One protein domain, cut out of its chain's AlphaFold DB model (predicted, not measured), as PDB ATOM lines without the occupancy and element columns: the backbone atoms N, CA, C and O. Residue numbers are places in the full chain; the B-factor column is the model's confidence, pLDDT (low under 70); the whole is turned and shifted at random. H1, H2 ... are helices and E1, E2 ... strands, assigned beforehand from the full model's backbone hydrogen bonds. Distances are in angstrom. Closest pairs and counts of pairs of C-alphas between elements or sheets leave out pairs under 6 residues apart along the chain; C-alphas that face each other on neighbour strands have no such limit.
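AT A GLANCE: This is residues 32 to 121 and 157 to 215 of the 216 residues of the protein "IU_nuc_hydro domain-containing protein" of Phytohabitans rumicis (UniProt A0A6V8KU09). A strongly twisted sheet of six strands runs through the middle, with H5 on one side of it, joined there by H2, and H7 on the other, with H8 outside H7. The strand E4 bends sharply, and the hairpin E4 and E5 swings round to H5. The 149 printed residues hold eight named helices and six strands, in the order H1 E1 H2 H3 E2 H4 H5 E3 H6 H7 E4 E5 E6 H8. The class is mixed, helices and strands; the mixed sheet has the order E1 E2 E3 E6 E4 E5. The whole is compact, with a radius of gyration of the C-alphas of 14.6 A and spans of 40 by 37 by 29 A.

IN THESE COORDINATES: H1, residues 32 to 41, begins with C-alpha 32 at (18.234, 20.143, 37.831) and is 14.4 A long. E1 is 47 to 50, H2 55 to 63 at 12.1 A, H3 67 to 70, E2 73 to 77 at 13.3 A, H4 89 to 93, H5 95 to 102 at 10.5 A, E3 109 to 112 and H6 114 to 117. After the cut come H7, 157 to 163, E4, 171 to 180 at 22.5 A, E5, 187 to 191, E6, 197 to 203 at 17.6 A, and H8, 205 to 213, ending with C-alpha 213 at (44.277, 27.909, 21.756).

HOW THE PARTS SIT: E1 and E2 are parallel, with N 48 and O 73 at 2.9 A. E2 and E3 are parallel, with N 110 and O 74 at 2.8 A, and so are E3 and E6, with N 198 and O 109 at 2.9 A. E1, H2 H3, E2 and E2, H4 H5, E3 are strand-helix-strand units, parallel neighbour strands with helices between, with right-handed crossovers. E4 bends by 81 degrees at residue 176; it is antiparallel to E6, N 176 and O 197 at 2.8 A, and to E5, N 177 and O 190 at 2.9 A. H5, H6 and H7 are on the sheet; H4 only grazes it. The closest C-alphas of H5 and E4 are those of Arg 99 and Val 180, 5.0 A. H2 touches H5 at a steep tilt of 56 degrees, closest C-alphas Ala 58 and Ala 97, 5.1 A. H1 touches H2, Val 32 and Leu 60 at 5.5 A, and H3, Ile 39 and Leu 70 at 6.7 A. H6 and H7 only just touch, with 3 pairs of C-alphas within 8 A. H7 touches H8, closest C-alphas Val 163 and Phe 212, 6.8 A. Every O i to N i+4 pair is within hydrogen-bond range in H1, H2, H4, H5, H7 and H8; H3 and H6 are too short for one.

THE WHOLE: The two C-alphas farthest apart are those of Ala 41 and Ala 84, 41.3 A. Residues 122 to 156 are not printed, and C-alphas 121 and 157 are 8.8 A apart across the cut. The link from E2 to H4 is long, with 11 residues. The mean pLDDT of the printed part is 97.2, and no printed residue is under 70.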
ATOM      1  N   VAL A  32      19.120  19.009  37.507       95.88
ATOM      2  CA  VAL A  32      18.234  20.143  37.831       95.88
ATOM      3  C   VAL A  32      18.382  20.570  39.294       95.88
ATOM      4  O   VAL A  32      18.493  21.762  39.576       95.88
ATOM      5  N   GLU A  33      18.425  19.623  40.234       95.88
ATOM      6  CA  GLU A  33      18.571  19.963  41.655       95.88
ATOM      7  C   GLU A  33      19.978  20.485  41.974       95.88
ATOM      8  O   GLU A  33      20.117  21.418  42.766       95.88
ATOM      9  N   PHE A  34      21.014  19.945  41.325       96.12
ATOM     10  CA  PHE A  34      22.372  20.479  41.421       96.12
ATOM     11  C   PHE A  34      22.419  21.946  40.978       96.12
ATOM     12  O   PHE A  34      22.839  22.802  41.754       96.12
ATOM     13  N   LEU A  35      21.918  22.254  39.775       97.62
ATOM     14  CA  LEU A  35      21.878  23.623  39.254       97.62
ATOM     15  C   LEU A  35      21.107  24.555  40.195       97.62
ATOM     16  O   LEU A  35      21.600  25.629  40.541       97.62
ATOM     17  N   ARG A  36      19.930  24.125  40.665       98.12
ATOM     18  CA  ARG A  36      19.105  24.893  41.604       98.12
ATOM     19  C   ARG A  36      19.865  25.244  42.880       98.12
ATOM     20  O   ARG A  36      19.876  26.409  43.278       98.12
ATOM     21  N   ARG A  37      20.485  24.253  43.529       98.06
ATOM     22  CA  ARG A  37      21.246  24.456  44.771       98.06
ATOM     23  C   ARG A  37      22.428  25.394  44.559       98.06
ATOM     24  O   ARG A  37      22.613  26.303  45.362       98.06
ATOM     25  N   THR A  38      23.181  25.197  43.479       98.38
ATOM     26  CA  THR A  38      24.350  26.019  43.152       98.38
ATOM     27  C   THR A  38      23.958  27.480  42.929       98.38
ATOM     28  O   THR A  38      24.536  28.364  43.550       98.38
ATOM     29  N   ILE A  39      22.922  27.757  42.130       98.50
ATOM     30  CA  ILE A  39      22.478  29.138  41.873       98.50
ATOM     31  C   ILE A  39      21.940  29.798  43.152       98.50
ATOM     32  O   ILE A  39      22.222  30.965  43.411       98.50
ATOM     33  N   ARG A  40      21.197  29.058  43.987       98.31
ATOM     34  CA  ARG A  40      20.684  29.574  45.268       98.31
ATOM     35  C   ARG A  40      21.787  29.935  46.255       98.31
ATOM     36  O   ARG A  40      21.620  30.896  46.998       98.31
ATOM     37  N   ALA A  41      22.865  29.157  46.283       98.62
ATOM     38  CA  ALA A  41      23.996  29.401  47.168       98.62
ATOM     39  C   ALA A  41      24.844  30.611  46.734       98.62
ATOM     40  O   ALA A  41      25.529  31.190  47.571       98.62
ATOM     41  N   HIS A  42      24.768  31.003  45.457       98.62
ATOM     42  CA  HIS A  42      25.633  32.012  44.839       98.62
ATOM     43  C   HIS A  42      24.827  33.034  44.004       98.62
ATOM     44  O   HIS A  42      25.005  33.135  42.780       98.62
ATOM     45  N   PRO A  43      23.886  33.772  44.626       98.38
ATOM     46  CA  PRO A  43      23.005  34.687  43.909       98.38
ATOM     47  C   PRO A  43      23.793  35.842  43.272       98.38
ATOM     48  O   PRO A  43      24.532  36.559  43.937       98.38
ATOM     49  N   GLY A  44      23.597  36.053  41.973       98.38
ATOM     50  CA  GLY A  44      24.266  37.090  41.185       98.38
ATOM     51  C   GLY A  44      25.680  36.727  40.723       98.38
ATOM     52  O   GLY A  44      26.300  37.521  40.015       98.38
ATOM     53  N   GLU A  45      26.181  35.538  41.069       98.56
ATOM     54  CA  GLU A  45      27.547  35.104  40.748       98.56
ATOM     55  C   GLU A  45      27.585  34.072  39.612       98.56
ATOM     56  O   GLU A  45      28.505  34.084  38.791       98.56
ATOM     57  N   VAL A  46      26.566  33.211  39.515       98.69
ATOM     58  CA  VAL A  46      26.543  32.097  38.554       98.69
ATOM     59  C   VAL A  46      26.158  32.563  37.153       98.69
ATOM     60  O   VAL A  46      25.048  33.054  36.934       98.69
ATOM     61  N   THR A  47      27.045  32.331  36.184       98.69
ATOM     62  CA  THR A  47      26.695  32.328  34.759       98.69
ATOM     63  C   THR A  47      26.378  30.903  34.321       98.69
ATOM     64  O   THR A  47      27.230  30.023  34.425       98.69
ATOM     65  N   LEU A  48      25.170  30.673  33.809       98.69
ATOM     66  CA  LEU A  48      24.779  29.380  33.252       98.69
ATOM     67  C   LEU A  48      25.076  29.354  31.749       98.69
ATOM     68  O   LEU A  48      24.433  30.072  30.987       98.69
ATOM     69  N   LEU A  49      26.035  28.524  31.330       98.75
ATOM     70  CA  LEU A  49      26.301  28.228  29.920       98.75
ATOM     71  C   LEU A  49      25.491  26.994  29.502       98.75
ATOM     72  O   LEU A  49      25.729  25.901  30.014       98.75
ATOM     73  N   ALA A  50      24.550  27.157  28.575       98.44
ATOM     74  CA  ALA A  50      23.776  26.055  28.014       98.44
ATOM     75  C   ALA A  50      24.147  25.842  26.540       98.44
ATOM     76  O   ALA A  50      23.890  26.686  25.683       98.44
ATOM     77  N   ILE A  51      24.765  24.695  26.269       98.12
ATOM     78  CA  ILE A  51      25.305  24.286  24.960       98.12
ATOM     79  C   ILE A  51      24.603  23.023  24.432       98.12
ATOM     80  O   ILE A  51      25.166  22.226  23.697       98.12
ATOM     81  N   GLY A  52      23.362  22.809  24.868       96.19
ATOM     82  CA  GLY A  52      22.529  21.672  24.491       96.19
ATOM     83  C   GLY A  52      21.044  22.040  24.543       96.19
ATOM     84  O   GLY A  52      20.710  23.191  24.848       96.19
ATOM     85  N   PRO A  53      20.134  21.080  24.289       96.56
ATOM     86  CA  PRO A  53      18.700  21.310  24.411       96.56
ATOM     87  C   PRO A  53      18.321  21.866  25.789       96.56
ATOM     88  O   PRO A  53      18.821  21.429  26.829       96.56
ATOM     89  N   LEU A  54      17.410  22.839  25.807       97.56
ATOM     90  CA  LEU A  54      17.123  23.649  26.996       97.56
ATOM     91  C   LEU A  54      16.186  22.977  28.010       97.56
ATOM     92  O   LEU A  54      15.756  23.629  28.959       97.56
ATOM     93  N   THR A  55      15.895  21.684  27.860       96.06
ATOM     94  CA  THR A  55      14.964  20.924  28.707       96.06
ATOM     95  C   THR A  55      15.304  21.048  30.193       96.06
ATOM     96  O   THR A  55      14.449  21.418  30.995       96.06
ATOM     97  N   ASN A  56      16.571  20.837  30.570       96.44
ATOM     98  CA  ASN A  56      17.004  20.966  31.967       96.44
ATOM     99  C   ASN A  56      16.837  22.397  32.500       96.44
ATOM    100  O   ASN A  56      16.453  22.577  33.653       96.44
ATOM    101  N   VAL A  57      17.091  23.413  31.670       98.31
ATOM    102  CA  VAL A  57      16.966  24.829  32.051       98.31
ATOM    103  C   VAL A  57      15.493  25.225  32.199       98.31
ATOM    104  O   VAL A  57      15.122  25.887  33.167       98.31
ATOM    105  N   ALA A  58      14.625  24.762  31.300       98.25
ATOM    106  CA  ALA A  58      13.187  24.985  31.398       98.25
ATOM    107  C   ALA A  58      12.593  24.310  32.642       98.25
ATOM    108  O   ALA A  58      11.844  24.945  33.381       98.25
ATOM    109  N   LEU A  59      12.967  23.054  32.921       97.56
ATOM    110  CA  LEU A  59      12.546  22.342  34.132       97.56
ATOM    111  C   LEU A  59      13.054  23.030  35.404       97.56
ATOM    112  O   LEU A  59      12.314  23.135  36.382       97.56
ATOM    113  N   LEU A  60      14.292  23.532  35.388       98.00
ATOM    114  CA  LEU A  60      14.876  24.304  36.483       98.00
ATOM    115  C   LEU A  60      14.043  25.549  36.803       98.00
ATOM    116  O   LEU A  60      13.662  25.752  37.956       98.00
ATOM    117  N   PHE A  61      13.729  26.359  35.792       98.31
ATOM    118  CA  PHE A  61      12.959  27.590  35.974       98.31
ATOM    119  C   PHE A  61      11.482  27.333  36.273       98.31
ATOM    120  O   PHE A  61      10.883  28.081  37.038       98.31
ATOM    121  N   ALA A  62      10.898  26.256  35.746       97.69
ATOM    122  CA  ALA A  62       9.546  25.844  36.113       97.69
ATOM    123  C   ALA A  62       9.462  25.405  37.586       97.69
ATOM    124  O   ALA A  62       8.485  25.707  38.270       97.69
ATOM    125  N   ARG A  63      10.493  24.710  38.087       96.50
ATOM    126  CA  ARG A  63      10.551  24.218  39.471       96.50
ATOM    127  C   ARG A  63      10.846  25.320  40.489       96.50
ATOM    128  O   ARG A  63      10.366  25.237  41.615       96.50
ATOM    129  N   ASP A  64      11.630  26.329  40.121       97.50
ATOM    130  CA  ASP A  64      11.907  27.490  40.969       97.50
ATOM    131  C   ASP A  64      11.876  28.789  40.136       97.50
ATOM    132  O   ASP A  64      12.917  29.261  39.671       97.50
ATOM    133  N   PRO A  65      10.682  29.395  39.960       97.81
ATOM    134  CA  PRO A  65      10.479  30.561  39.092       97.81
ATOM    135  C   PRO A  65      11.236  31.830  39.496       97.81
ATOM    136  O   PRO A  65      11.286  32.784  38.726       97.81
ATOM    137  N   SER A  66      11.825  31.863  40.696       97.31
ATOM    138  CA  SER A  66      12.644  32.992  41.154       97.31
ATOM    139  C   SER A  66      14.132  32.853  40.805       97.31
ATOM    140  O   SER A  66      14.859  33.842  40.866       97.31
ATOM    141  N   LEU A  67      14.590  31.659  40.399       97.69
ATOM    142  CA  LEU A  67      15.982  31.410  40.000       97.69
ATOM    143  C   LEU A  67      16.495  32.272  38.840       97.69
ATOM    144  O   LEU A  67      17.649  32.689  38.932       97.69
ATOM    145  N   PRO A  68      15.721  32.552  37.767       98.31
ATOM    146  CA  PRO A  68      16.211  33.361  36.650       98.31
ATOM    147  C   PRO A  68      16.813  34.704  37.089       98.31
ATOM    148  O   PRO A  68      17.852  35.116  36.577       98.31
ATOM    149  N   ALA A  69      16.214  35.340  38.101       97.81
ATOM    150  CA  ALA A  69      16.672  36.617  38.646       97.81
ATOM    151  C   ALA A  69      17.955  36.508  39.493       97.81
ATOM    152  O   ALA A  69      18.614  37.518  39.732       97.81
ATOM    153  N   LEU A  70      18.307  35.304  39.954       98.50
ATOM    154  CA  LEU A  70      19.520  35.041  40.734       98.50
ATOM    155  C   LEU A  70      20.729  34.711  39.855       98.50
ATOM    156  O   LEU A  70      21.845  34.659  40.364       98.50
ATOM    157  N   LEU A  71      20.547  34.479  38.556       98.62
ATOM    158  CA  LEU A  71      21.669  34.275  37.645       98.62
ATOM    159  C   LEU A  71      22.410  35.592  37.394       98.62
ATOM    160  O   LEU A  71      21.798  36.636  37.153       98.62
ATOM    161  N   LYS A  72      23.745  35.522  37.353       98.50
ATOM    162  CA  LYS A  72      24.584  36.590  36.794       98.50
ATOM    163  C   LYS A  72      24.264  36.782  35.314       98.50
ATOM    164  O   LYS A  72      24.050  37.906  34.860       98.50
ATOM    165  N   ALA A  73      24.238  35.669  34.581       98.62
ATOM    166  CA  ALA A  73      23.900  35.607  33.168       98.62
ATOM    167  C   ALA A  73      23.430  34.198  32.767       98.62
ATOM    168  O   ALA A  73      23.780  33.201  33.399       98.62
ATOM    169  N   LEU A  74      22.677  34.132  31.675       98.81
ATOM    170  CA  LEU A  74      22.380  32.924  30.916       98.81
ATOM    171  C   LEU A  74      22.996  33.096  29.527       98.81
ATOM    172  O   LEU A  74      22.654  34.043  28.821       98.81
ATOM    173  N   VAL A  75      23.915  32.211  29.152       98.81
ATOM    174  CA  VAL A  75      24.595  32.233  27.851       98.81
ATOM    175  C   VAL A  75      24.281  30.942  27.118       98.81
ATOM    176  O   VAL A  75      24.460  29.855  27.661       98.81
ATOM    177  N   LEU A  76      23.793  31.065  25.891       98.62
ATOM    178  CA  LEU A  76      23.339  29.950  25.079       98.62
ATOM    179  C   LEU A  76      24.222  29.804  23.839       98.62
ATOM    180  O   LEU A  76      24.453  30.791  23.139       98.62
ATOM    181  N   MET A  77      24.624  28.576  23.514       98.50
ATOM    182  CA  MET A  77      24.871  28.214  22.119       98.50
ATOM    183  C   MET A  77      23.546  27.724  21.546       98.50
ATOM    184  O   MET A  77      23.032  26.675  21.942       98.50
ATOM    185  N   GLY A  78      22.955  28.509  20.651       97.69
ATOM    186  CA  GLY A  78      21.708  28.111  20.020       97.69
ATOM    187  C   GLY A  78      21.040  29.205  19.208       97.69
ATOM    188  O   GLY A  78      21.338  30.390  19.349       97.69
ATOM    189  N   GLY A  79      20.108  28.780  18.362       98.12
ATOM    190  CA  GLY A  79      19.324  29.652  17.492       98.12
ATOM    191  C   GLY A  79      19.999  30.058  16.176       98.12
ATOM    192  O   GLY A  79      21.186  29.836  15.930       98.12
ATOM    193  N   ARG A  80      19.181  30.643  15.302       98.25
ATOM    194  CA  ARG A  80      19.536  31.275  14.024       98.25
ATOM    195  C   ARG A  80      18.627  32.491  13.843       98.25
ATOM    196  O   ARG A  80      17.409  32.338  13.807       98.25
ATOM    197  N   TYR A  81      19.196  33.682  13.770       97.25
ATOM    198  CA  TYR A  81      18.485  34.939  14.010       97.25
ATOM    199  C   TYR A  81      18.444  35.875  12.805       97.25
ATOM    200  O   TYR A  81      17.468  36.605  12.654       97.25
ATOM    201  N   ALA A  82      19.478  35.869  11.964       91.75
ATOM    202  CA  ALA A  82      19.627  36.814  10.854       91.75
ATOM    203  C   ALA A  82      19.613  36.126   9.481       91.75
ATOM    204  O   ALA A  82      19.259  36.732   8.472       91.75
ATOM    205  N   THR A  83      19.993  34.854   9.434       89.12
ATOM    206  CA  THR A  83      20.113  34.078   8.200       89.12
ATOM    207  C   THR A  83      18.938  33.124   8.014       89.12
ATOM    208  O   THR A  83      18.394  32.571   8.969       89.12
ATOM    209  N   ALA A  84      18.557  32.883   6.760       88.31
ATOM    210  CA  ALA A  84      17.604  31.829   6.435       88.31
ATOM    211  C   ALA A  84      18.256  30.446   6.597       88.31
ATOM    212  O   ALA A  84      19.451  30.268   6.355       88.31
ATOM    213  N   GLY A  85      17.472  29.445   6.984       91.75
ATOM    214  CA  GLY A  85      17.958  28.077   7.098       91.75
ATOM    215  C   GLY A  85      17.085  27.221   7.996       91.75
ATOM    216  O   GLY A  85      16.048  27.654   8.494       91.75
ATOM    217  N   LYS A  86      17.526  25.981   8.211       93.44
ATOM    218  CA  LYS A  86      16.893  25.105   9.198       93.44
ATOM    219  C   LYS A  86      17.090  25.695  10.607       93.44
ATOM    220  O   LYS A  86      18.162  26.261  10.862       93.44
ATOM    221  N   PRO A  87      16.102  25.522  11.503       94.94
ATOM    222  CA  PRO A  87      16.266  25.770  12.927       94.94
ATOM    223  C   PRO A  87      17.541  25.130  13.472       94.94
ATOM    224  O   PRO A  87      17.925  24.035  13.047       94.94
ATOM    225  N   GLU A  88      18.188  25.837  14.391       96.88
ATOM    226  CA  GLU A  88      19.369  25.345  15.092       96.88
ATOM    227  C   GLU A  88      19.005  24.121  15.955       96.88
ATOM    228  O   GLU A  88      17.873  23.995  16.423       96.88
ATOM    229  N   TRP A  89      19.946  23.182  16.081       94.50
ATOM    230  CA  TRP A  89      19.722  21.857  16.653       94.50
ATOM    231  C   TRP A  89      19.206  21.897  18.096       94.50
ATOM    232  O   TRP A  89      18.161  21.308  18.366       94.50
ATOM    233  N   ASN A  90      19.874  22.623  18.994       96.69
ATOM    234  CA  ASN A  90      19.517  22.719  20.410       96.69
ATOM    235  C   ASN A  90      18.107  23.281  20.604       96.69
ATOM    236  O   ASN A  90      17.330  22.734  21.390       96.69
ATOM    237  N   ILE A  91      17.743  24.330  19.856       97.44
ATOM    238  CA  ILE A  91      16.382  24.889  19.904       97.44
ATOM    239  C   ILE A  91      15.359  23.921  19.303       97.44
ATOM    240  O   ILE A  91      14.268  23.760  19.846       97.44
ATOM    241  N   ARG A  92      15.692  23.259  18.190       95.12
ATOM    242  CA  ARG A  92      14.783  22.326  17.513       95.12
ATOM    243  C   ARG A  92      14.529  21.052  18.317       95.12
ATOM    244  O   ARG A  92      13.442  20.500  18.204       95.12
ATOM    245  N   CYS A  93      15.498  20.575  19.091       94.06
ATOM    246  CA  CYS A  93      15.336  19.376  19.913       94.06
ATOM    247  C   CYS A  93      14.281  19.545  21.012       94.06
ATOM    248  O   CYS A  93      13.584  18.586  21.322       94.06
ATOM    249  N   ASP A  94      14.146  20.741  21.592       95.75
ATOM    250  CA  ASP A  94      13.085  21.035  22.561       95.75
ATOM    251  C   ASP A  94      12.596  22.492  22.425       95.75
ATOM    252  O   ASP A  94      12.977  23.383  23.198       95.75
ATOM    253  N   PRO A  95      11.742  22.766  21.422       96.75
ATOM    254  CA  PRO A  95      11.295  24.120  21.116       96.75
ATOM    255  C   PRO A  95      10.338  24.673  22.181       96.75
ATOM    256  O   PRO A  95      10.240  25.890  22.361       96.75
ATOM    257  N   LEU A  96       9.658  23.795  22.927       97.62
ATOM    258  CA  LEU A  96       8.817  24.174  24.062       97.62
ATOM    259  C   LEU A  96       9.672  24.666  25.230       97.62
ATOM    260  O   LEU A  96       9.389  25.741  25.767       97.62
ATOM    261  N   ALA A  97      10.731  23.930  25.582       97.94
ATOM    262  CA  ALA A  97      11.682  24.358  26.599       97.94
ATOM    263  C   ALA A  97      12.379  25.658  26.200       97.94
ATOM    264  O   ALA A  97      12.446  26.588  27.002       97.94
ATOM    265  N   ALA A  98      12.829  25.769  24.948       98.38
ATOM    266  CA  ALA A  98      13.446  26.992  24.458       98.38
ATOM    267  C   ALA A  98      12.505  28.197  24.573       98.38
ATOM    268  O   ALA A  98      12.892  29.226  25.127       98.38
ATOM    269  N   ARG A  99      11.242  28.068  24.139       98.50
ATOM    270  CA  ARG A  99      10.242  29.135  24.296       98.50
ATOM    271  C   ARG A  99      10.040  29.530  25.760       98.50
ATOM    272  O   ARG A  99       9.920  30.717  26.046       98.50
ATOM    273  N   ALA A 100      10.003  28.561  26.675       98.50
ATOM    274  CA  ALA A 100       9.874  28.836  28.104       98.50
ATOM    275  C   ALA A 100      11.090  29.603  28.653       98.50
ATOM    276  O   ALA A 100      10.918  30.574  29.384       98.50
ATOM    277  N   VAL A 101      12.307  29.222  28.254       98.62
ATOM    278  CA  VAL A 101      13.555  29.864  28.699       98.62
ATOM    279  C   VAL A 101      13.698  31.295  28.169       98.62
ATOM    280  O   VAL A 101      14.076  32.182  28.926       98.62
ATOM    281  N   TYR A 102      13.331  31.571  26.914       98.50
ATOM    282  CA  TYR A 102      13.266  32.955  26.405       98.50
ATOM    283  C   TYR A 102      12.131  33.785  27.030       98.50
ATOM    284  O   TYR A 102      12.119  35.006  26.909       98.50
ATOM    285  N   GLY A 103      11.170  33.143  27.699       97.38
ATOM    286  CA  GLY A 103      10.056  33.814  28.368       97.38
ATOM    287  C   GLY A 103      10.359  34.311  29.784       97.38
ATOM    288  O   GLY A 103       9.530  35.028  30.344       97.38
ATOM    289  N   VAL A 104      11.499  33.942  30.383       96.94
ATOM    290  CA  VAL A 104      11.833  34.326  31.764       96.94
ATOM    291  C   VAL A 104      12.780  35.531  31.829       96.94
ATOM    292  O   VAL A 104      13.671  35.670  30.989       96.94
ATOM    293  N   PRO A 105      12.642  36.399  32.847       94.56
ATOM    294  CA  PRO A 105      13.544  37.528  33.023       94.56
ATOM    295  C   PRO A 105      14.867  37.066  33.648       94.56
ATOM    296  O   PRO A 105      14.927  36.728  34.830       94.56
ATOM    297  N   VAL A 106      15.941  37.091  32.860       97.44
ATOM    298  CA  VAL A 106      17.323  36.920  33.334       97.44
ATOM    299  C   VAL A 106      18.056  38.247  33.168       97.44
ATOM    300  O   VAL A 106      17.858  38.938  32.172       97.44
ATOM    301  N   ARG A 107      18.926  38.607  34.123       96.06
ATOM    302  CA  ARG A 107      19.671  39.882  34.110       96.06
ATOM    303  C   ARG A 107      20.427  40.117  32.798       96.06
ATOM    304  O   ARG A 107      20.482  41.242  32.310       96.06
ATOM    305  N   ARG A 108      21.034  39.060  32.264       98.00
ATOM    306  CA  ARG A 108      21.764  39.058  30.999       98.00
ATOM    307  C   ARG A 108      21.507  37.730  30.293       98.00
ATOM    308  O   ARG A 108      21.965  36.699  30.778       98.00
ATOM    309  N   HIS A 109      20.747  37.752  29.200       98.50
ATOM    310  CA  HIS A 109      20.387  36.564  28.422       98.50
ATOM    311  C   HIS A 109      20.995  36.665  27.022       98.50
ATOM    312  O   HIS A 109      20.489  37.398  26.172       98.50
ATOM    313  N   ARG A 110      22.090  35.934  26.803       98.38
ATOM    314  CA  ARG A 110      22.890  35.965  25.579       98.38
ATOM    315  C   ARG A 110      22.702  34.724  24.736       98.38
ATOM    316  O   ARG A 110      22.797  33.618  25.260       98.38
ATOM    317  N   SER A 111      22.620  34.920  23.427       98.62
ATOM    318  CA  SER A 111      22.619  33.828  22.462       98.62
ATOM    319  C   SER A 111      23.735  33.969  21.433       98.62
ATOM    320  O   SER A 111      23.909  35.017  20.806       98.62
ATOM    321  N   VAL A 112      24.477  32.883  21.243       98.75
ATOM    322  CA  VAL A 112      25.542  32.728  20.251       98.75
ATOM    323  C   VAL A 112      25.051  31.713  19.219       98.75
ATOM    324  O   VAL A 112      25.117  30.501  19.424       98.75
ATOM    325  N   GLY A 113      24.449  32.230  18.146       98.38
ATOM    326  CA  GLY A 113      23.706  31.436  17.165       98.38
ATOM    327  C   GLY A 113      24.522  30.968  15.960       98.38
ATOM    328  O   GLY A 113      25.709  31.272  15.799       98.38
ATOM    329  N   LEU A 114      23.857  30.245  15.058       98.56
ATOM    330  CA  LEU A 114      24.437  29.769  13.796       98.56
ATOM    331  C   LEU A 114      24.882  30.896  12.865       98.56
ATOM    332  O   LEU A 114      25.710  30.645  12.001       98.56
ATOM    333  N   ASP A 115      24.369  32.114  13.032       97.62
ATOM    334  CA  ASP A 115      24.770  33.261  12.212       97.62
ATOM    335  C   ASP A 115      26.247  33.625  12.408       97.62
ATOM    336  O   ASP A 115      26.885  34.080  11.463       97.62
ATOM    337  N   VAL A 116      26.804  33.383  13.603       98.19
ATOM    338  CA  VAL A 116      28.220  33.639  13.915       98.19
ATOM    339  C   VAL A 116      29.032  32.357  14.056       98.19
ATOM    340  O   VAL A 116      30.154  32.284  13.565       98.19
ATOM    341  N   THR A 117      28.478  31.310  14.669       98.31
ATOM    342  CA  THR A 117      29.254  30.092  14.965       98.31
ATOM    343  C   THR A 117      29.696  29.342  13.710       98.31
ATOM    344  O   THR A 117      30.747  28.711  13.722       98.31
ATOM    345  N   THR A 118      28.957  29.438  12.598       97.25
ATOM    346  CA  THR A 118      29.373  28.824  11.322       97.25
ATOM    347  C   THR A 118      30.507  29.579  10.626       97.25
ATOM    348  O   THR A 118      31.092  29.061   9.679       97.25
ATOM    349  N   GLN A 119      30.847  30.787  11.079       97.88
ATOM    350  CA  GLN A 119      32.007  31.533  10.580       97.88
ATOM    351  C   GLN A 119      33.303  31.086  11.273       97.88
ATOM    352  O   GLN A 119      34.394  31.307  10.750       97.88
ATOM    353  N   VAL A 120      33.188  30.420  12.425       98.31
ATOM    354  CA  VAL A 120      34.315  29.915  13.208       98.31
ATOM    355  C   VAL A 120      34.522  28.442  12.892       98.31
ATOM    356  O   VAL A 120      33.929  27.552  13.510       98.31
ATOM    357  N   ALA A 121      35.353  28.188  11.883       97.19
ATOM    358  CA  ALA A 121      35.582  26.841  11.395       97.19
ATOM    359  C   ALA A 121      37.023  26.592  10.960       97.19
ATOM    360  O   ALA A 121      37.637  27.435  10.308       97.19
ATOM    361  N   HIS A 157      31.037  25.640  17.503       98.12
ATOM    362  CA  HIS A 157      29.763  26.161  18.010       98.12
ATOM    363  C   HIS A 157      29.797  26.443  19.517       98.12
ATOM    364  O   HIS A 157      29.732  27.597  19.945       98.12
ATOM    365  N   ASP A 158      29.937  25.387  20.311       98.38
ATOM    366  CA  ASP A 158      29.902  25.470  21.770       98.38
ATOM    367  C   ASP A 158      31.150  26.160  22.336       98.38
ATOM    368  O   ASP A 158      31.000  27.009  23.223       98.38
ATOM    369  N   PRO A 159      32.370  25.899  21.809       97.94
ATOM    370  CA  PRO A 159      33.553  26.633  22.234       97.94
ATOM    371  C   PRO A 159      33.433  28.146  22.034       97.94
ATOM    372  O   PRO A 159      33.858  28.888  22.913       97.94
ATOM    373  N   LEU A 160      32.817  28.630  20.945       98.69
ATOM    374  CA  LEU A 160      32.616  30.071  20.761       98.69
ATOM    375  C   LEU A 160      31.748  30.658  21.877       98.69
ATOM    376  O   LEU A 160      32.105  31.686  22.447       98.69
ATOM    377  N   ALA A 161      30.646  29.996  22.243       98.62
ATOM    378  CA  ALA A 161      29.813  30.454  23.353       98.62
ATOM    379  C   ALA A 161      30.591  30.483  24.681       98.62
ATOM    380  O   ALA A 161      30.484  31.459  25.426       98.62
ATOM    381  N   ALA A 162      31.418  29.467  24.945       98.31
ATOM    382  CA  ALA A 162      32.262  29.404  26.136       98.31
ATOM    383  C   ALA A 162      33.328  30.515  26.177       98.31
ATOM    384  O   ALA A 162      33.497  31.159  27.210       98.31
ATOM    385  N   VAL A 163      34.008  30.793  25.060       98.50
ATOM    386  CA  VAL A 163      35.043  31.840  24.988       98.50
ATOM    387  C   VAL A 163      34.457  33.225  25.278       98.50
ATOM    388  O   VAL A 163      35.086  34.010  25.985       98.50
ATOM    389  N   THR A 164      33.210  33.505  24.867       98.38
ATOM    390  CA  THR A 164      32.550  34.800  25.161       98.38
ATOM    391  C   THR A 164      32.333  35.074  26.655       98.38
ATOM    392  O   THR A 164      31.974  36.190  27.028       98.38
ATOM    393  N   LEU A 165      32.522  34.074  27.526       97.81
ATOM    394  CA  LEU A 165      32.481  34.259  28.979       97.81
ATOM    395  C   LEU A 165      33.729  34.965  29.521       97.81
ATOM    396  O   LEU A 165      33.651  35.590  30.579       97.81
ATOM    397  N   PHE A 166      34.854  34.850  28.813       96.94
ATOM    398  CA  PHE A 166      36.167  35.336  29.245       96.94
ATOM    399  C   PHE A 166      36.713  36.438  28.331       96.94
ATOM    400  O   PHE A 166      37.320  37.385  28.823       96.94
ATOM    401  N   ALA A 167      36.430  36.356  27.032       97.00
ATOM    402  CA  ALA A 167      36.807  37.341  26.027       97.00
ATOM    403  C   ALA A 167      35.545  37.807  25.289       97.00
ATOM    404  O   ALA A 167      35.119  37.206  24.306       97.00
ATOM    405  N   ASP A 168      34.887  38.847  25.807       93.81
ATOM    406  CA  ASP A 168      33.613  39.328  25.249       93.81
ATOM    407  C   ASP A 168      33.793  39.975  23.859       93.81
ATOM    408  O   ASP A 168      32.878  39.989  23.044       93.81
ATOM    409  N   ASP A 169      35.001  40.455  23.554       96.31
ATOM    410  CA  ASP A 169      35.370  41.118  22.300       96.31
ATOM    411  C   ASP A 169      35.500  40.167  21.098       96.31
ATOM    412  O   ASP A 169      35.568  40.632  19.959       96.31
ATOM    413  N   VAL A 170      35.479  38.843  21.314       98.31
ATOM    414  CA  VAL A 170      35.444  37.865  20.208       98.31
ATOM    415  C   VAL A 170      34.171  37.984  19.374       98.31
ATOM    416  O   VAL A 170      34.180  37.630  18.194       98.31
ATOM    417  N   CYS A 171      33.088  38.491  19.969       98.56
ATOM    418  CA  CYS A 171      31.795  38.670  19.327       98.56
ATOM    419  C   CYS A 171      31.269  40.098  19.518       98.56
ATOM    420  O   CYS A 171      31.455  40.734  20.549       98.56
ATOM    421  N   GLY A 172      30.533  40.593  18.525       98.25
ATOM    422  CA  GLY A 172      29.682  41.770  18.685       98.25
ATOM    423  C   GLY A 172      28.277  41.347  19.098       98.25
ATOM    424  O   GLY A 172      27.719  40.446  18.474       98.25
ATOM    425  N   PHE A 173      27.702  42.009  20.103       98.19
ATOM    426  CA  PHE A 173      26.363  41.708  20.614       98.19
ATOM    427  C   PHE A 173      25.400  42.871  20.414       98.19
ATOM    428  O   PHE A 173      25.754  44.031  20.628       98.19
ATOM    429  N   GLU A 174      24.162  42.546  20.052       98.12
ATOM    430  CA  GLU A 174      23.084  43.518  19.891       98.12
ATOM    431  C   GLU A 174      21.859  43.122  20.715       98.12
ATOM    432  O   GLU A 174      21.452  41.958  20.747       98.12
ATOM    433  N   ALA A 175      21.260  44.112  21.380       98.44
ATOM    434  CA  ALA A 175      20.067  43.918  22.191       98.44
ATOM    435  C   ALA A 175      18.805  43.758  21.327       98.44
ATOM    436  O   ALA A 175      18.635  44.408  20.290       98.44
ATOM    437  N   GLY A 176      17.874  42.927  21.785       98.00
ATOM    438  CA  GLY A 176      16.566  42.778  21.171       98.00
ATOM    439  C   GLY A 176      15.650  41.797  21.890       98.00
ATOM    440  O   GLY A 176      15.853  41.438  23.049       98.00
ATOM    441  N   ALA A 177      14.598  41.381  21.194       98.25
ATOM    442  CA  ALA A 177      13.652  40.383  21.669       98.25
ATOM    443  C   ALA A 177      13.722  39.143  20.776       98.25
ATOM    444  O   ALA A 177      13.541  39.247  19.563       98.25
ATOM    445  N   VAL A 178      13.977  37.985  21.381       98.38
ATOM    446  CA  VAL A 178      13.940  36.685  20.721       98.38
ATOM    447  C   VAL A 178      12.596  36.027  21.011       98.38
ATOM    448  O   VAL A 178      12.121  36.041  22.145       98.38
ATOM    449  N   THR A 179      11.993  35.437  19.987       98.00
ATOM    450  CA  THR A 179      10.852  34.532  20.114       98.00
ATOM    451  C   THR A 179      11.197  33.178  19.511       98.00
ATOM    452  O   THR A 179      12.006  33.076  18.588       98.00
ATOM    453  N   VAL A 180      10.581  32.125  20.050       98.31
ATOM    454  CA  VAL A 180      10.730  30.752  19.559       98.31
ATOM    455  C   VAL A 180       9.366  30.230  19.145       98.31
ATOM    456  O   VAL A 180       8.420  30.230  19.939       98.31
ATOM    457  N   ASP A 181       9.273  29.760  17.907       97.19
ATOM    458  CA  ASP A 181       8.130  28.994  17.440       97.19
ATOM    459  C   ASP A 181       8.188  27.582  18.045       97.19
ATOM    460  O   ASP A 181       9.071  26.781  17.738       97.19
ATOM    461  N   ALA A 182       7.234  27.281  18.924       94.31
ATOM    462  CA  ALA A 182       7.193  26.028  19.673       94.31
ATOM    463  C   ALA A 182       6.901  24.783  18.815       94.31
ATOM    464  O   ALA A 182       7.117  23.672  19.287       94.31
ATOM    465  N   ALA A 183       6.383  24.946  17.595       93.25
ATOM    466  CA  ALA A 183       6.074  23.828  16.707       93.25
ATOM    467  C   ALA A 183       7.263  23.460  15.810       93.25
ATOM    468  O   ALA A 183       7.385  22.317  15.379       93.25
ATOM    469  N   THR A 184       8.128  24.428  15.505       92.94
ATOM    470  CA  THR A 184       9.201  24.270  14.513       92.94
ATOM    471  C   THR A 184      10.605  24.422  15.093       92.94
ATOM    472  O   THR A 184      11.563  23.973  14.470       92.94
ATOM    473  N   GLY A 185      10.749  25.068  16.252       94.56
ATOM    474  CA  GLY A 185      12.040  25.479  16.809       94.56
ATOM    475  C   GLY A 185      12.671  26.669  16.093       94.56
ATOM    476  O   GLY A 185      13.832  26.990  16.333       94.56
ATOM    477  N   THR A 186      11.932  27.338  15.207       97.00
ATOM    478  CA  THR A 186      12.429  28.540  14.533       97.00
ATOM    479  C   THR A 186      12.575  29.673  15.544       97.00
ATOM    480  O   THR A 186      11.626  30.010  16.253       97.00
ATOM    481  N   THR A 187      13.756  30.281  15.589       98.12
ATOM    482  CA  THR A 187      14.009  31.517  16.332       98.12
ATOM    483  C   THR A 187      13.767  32.725  15.444       98.12
ATOM    484  O   THR A 187      14.241  32.765  14.312       98.12
ATOM    485  N   ALA A 188      13.080  33.733  15.969       96.94
ATOM    486  CA  ALA A 188      13.022  35.059  15.370       96.94
ATOM    487  C   ALA A 188      13.614  36.071  16.348       96.94
ATOM    488  O   ALA A 188      13.394  35.978  17.555       96.94
ATOM    489  N   TRP A 189      14.361  37.041  15.833       97.62
ATOM    490  CA  TRP A 189      14.927  38.122  16.629       97.62
ATOM    491  C   TRP A 189      14.517  39.465  16.047       97.62
ATOM    492  O   TRP A 189      14.576  39.686  14.839       97.62
ATOM    493  N   ARG A 190      14.092  40.367  16.930       97.62
ATOM    494  CA  ARG A 190      13.807  41.757  16.597       97.62
ATOM    495  C   ARG A 190      14.767  42.653  17.380       97.62
ATOM    496  O   ARG A 190      14.631  42.699  18.609       97.62
ATOM    497  N   PRO A 191      15.683  43.375  16.709       97.50
ATOM    498  CA  PRO A 191      16.532  44.366  17.357       97.50
ATOM    499  C   PRO A 191      15.689  45.377  18.135       97.50
ATOM    500  O   PRO A 191      14.679  45.879  17.637       97.50
ATOM    501  N   ALA A 192      16.082  45.647  19.374       96.75
ATOM    502  CA  ALA A 192      15.425  46.620  20.237       96.75
ATOM    503  C   ALA A 192      16.419  47.081  21.313       96.75
ATOM    504  O   ALA A 192      16.824  46.259  22.144       96.75
ATOM    505  N   PRO A 193      16.810  48.368  21.339       94.75
ATOM    506  CA  PRO A 193      17.645  48.905  22.409       94.75
ATOM    507  C   PRO A 193      17.027  48.628  23.786       94.75
ATOM    508  O   PRO A 193      15.843  48.881  23.996       94.75
ATOM    509  N   GLY A 194      17.815  48.077  24.714       93.06
ATOM    510  CA  GLY A 194      17.333  47.686  26.048       93.06
ATOM    511  C   GLY A 194      16.397  46.469  26.065       93.06
ATOM    512  O   GLY A 194      15.746  46.222  27.078       93.06
ATOM    513  N   GLY A 195      16.302  45.722  24.959       97.12
ATOM    514  CA  GLY A 195      15.550  44.472  24.897       97.12
ATOM    515  C   GLY A 195      16.069  43.413  25.883       97.12
ATOM    516  O   GLY A 195      17.220  43.478  26.312       97.12
ATOM    517  N   PRO A 196      15.234  42.421  26.243       97.56
ATOM    518  CA  PRO A 196      15.560  41.437  27.282       97.56
ATOM    519  C   PRO A 196      16.640  40.423  26.876       97.56
ATOM    520  O   PRO A 196      17.111  39.666  27.721       97.56
ATOM    521  N   HIS A 197      17.017  40.384  25.597       98.56
ATOM    522  CA  HIS A 197      17.981  39.438  25.048       98.56
ATOM    523  C   HIS A 197      19.104  40.170  24.325       98.56
ATOM    524  O   HIS A 197      18.887  41.231  23.743       98.56
ATOM    525  N   GLU A 198      20.281  39.561  24.284       98.00
ATOM    526  CA  GLU A 198      21.381  39.969  23.415       98.00
ATOM    527  C   GLU A 198      21.763  38.812  22.483       98.00
ATOM    528  O   GLU A 198      21.865  37.658  22.901       98.00
ATOM    529  N   VAL A 199      21.963  39.113  21.204       98.56
ATOM    530  CA  VAL A 199      22.326  38.129  20.178       98.56
ATOM    531  C   VAL A 199      23.682  38.504  19.600       98.56
ATOM    532  O   VAL A 199      23.937  39.675  19.322       98.56
ATOM    533  N   ALA A 200      24.559  37.516  19.422       98.50
ATOM    534  CA  ALA A 200      25.811  37.708  18.700       98.50
ATOM    535  C   ALA A 200      25.524  37.976  17.212       98.50
ATOM    536  O   ALA A 200      24.956  37.120  16.532       98.50
ATOM    537  N   THR A 201      25.926  39.141  16.700       97.94
ATOM    538  CA  THR A 201      25.721  39.546  15.294       97.94
ATOM    539  C   THR A 201      27.006  39.543  14.474       97.94
ATOM    540  O   THR A 201      26.961  39.493  13.246       97.94
ATOM    541  N   ARG A 202      28.166  39.575  15.136       98.19
ATOM    542  CA  ARG A 202      29.496  39.546  14.512       98.19
ATOM    543  C   ARG A 202      30.435  38.667  15.322       98.19
ATOM    544  O   ARG A 202      30.248  38.537  16.527       98.19
ATOM    545  N   VAL A 203      31.461  38.127  14.673       98.62
ATOM    546  CA  VAL A 203      32.535  37.357  15.310       98.62
ATOM    547  C   VAL A 203      33.870  37.672  14.646       98.62
ATOM    548  O   VAL A 203      33.908  37.954  13.449       98.62
ATOM    549  N   SER A 204      34.951  37.624  15.420       98.56
ATOM    550  CA  SER A 204      36.328  37.624  14.927       98.56
ATOM    551  C   SER A 204      36.911  36.210  15.062       98.56
ATOM    552  O   SER A 204      37.299  35.828  16.169       98.56
ATOM    553  N   PRO A 205      36.948  35.401  13.981       98.25
ATOM    554  CA  PRO A 205      37.470  34.035  14.045       98.25
ATOM    555  C   PRO A 205      38.928  33.962  14.510       98.25
ATOM    556  O   PRO A 205      39.253  33.100  15.320       98.25
ATOM    557  N   ASP A 206      39.782  34.887  14.066       97.75
ATOM    558  CA  ASP A 206      41.197  34.911  14.460       97.75
ATOM    559  C   ASP A 206      41.341  35.163  15.964       97.75
ATOM    560  O   ASP A 206      41.988  34.389  16.663       97.75
ATOM    561  N   ARG A 207      40.628  36.172  16.491       98.00
ATOM    562  CA  ARG A 207      40.592  36.452  17.935       98.00
ATOM    563  C   ARG A 207      40.061  35.253  18.720       98.00
ATOM    564  O   ARG A 207      40.596  34.936  19.776       98.00
ATOM    565  N   PHE A 208      39.020  34.588  18.212       98.56
ATOM    566  CA  PHE A 208      38.503  33.369  18.827       98.56
ATOM    567  C   PHE A 208      39.576  32.277  18.901       98.56
ATOM    568  O   PHE A 208      39.728  31.668  19.955       98.56
ATOM    569  N   PHE A 209      40.307  32.013  17.813       97.81
ATOM    570  CA  PHE A 209      41.322  30.962  17.803       97.81
ATOM    571  C   PHE A 209      42.525  31.307  18.685       97.81
ATOM    572  O   PHE A 209      43.027  30.410  19.359       97.81
ATOM    573  N   ASP A 210      42.937  32.575  18.740       96.81
ATOM    574  CA  ASP A 210      43.981  33.038  19.660       96.81
ATOM    575  C   ASP A 210      43.584  32.793  21.124       96.81
ATOM    576  O   ASP A 210      44.365  32.238  21.892       96.81
ATOM    577  N   GLU A 211      42.352  33.141  21.505       97.56
ATOM    578  CA  GLU A 211      41.841  32.924  22.864       97.56
ATOM    579  C   GLU A 211      41.634  31.436  23.180       97.56
ATOM    580  O   GLU A 211      42.035  30.955  24.238       97.56
ATOM    581  N   PHE A 212      41.035  30.677  22.258       96.50
ATOM    582  CA  PHE A 212      40.751  29.258  22.467       96.50
ATOM    583  C   PHE A 212      42.027  28.422  22.571       96.50
ATOM    584  O   PHE A 212      42.110  27.551  23.431       96.50
ATOM    585  N   PHE A 213      43.019  28.656  21.706       95.12
ATOM    586  CA  PHE A 213      44.277  27.909  21.756       95.12
ATOM    587  C   PHE A 213      45.288  28.492  22.749       95.12
ATOM    588  O   PHE A 213      46.186  27.769  23.163       95.12
ATOM    589  N   GLY A 214      45.132  29.749  23.175       93.69
ATOM    590  CA  GLY A 214      46.033  30.409  24.125       93.69
ATOM    591  C   GLY A 214      45.967  29.881  25.563       93.69
ATOM    592  O   GLY A 214      46.828  30.226  26.370       93.69
ATOM    593  N   VAL A 215      44.973  29.051  25.896       90.44
ATOM    594  CA  VAL A 215      44.819  28.443  27.232       90.44
ATOM    595  C   VAL A 215      45.433  27.042  27.357       90.44
ATOM    596  O   VAL A 215      45.333  26.441  28.429       90.44
TER     597      VAL A 215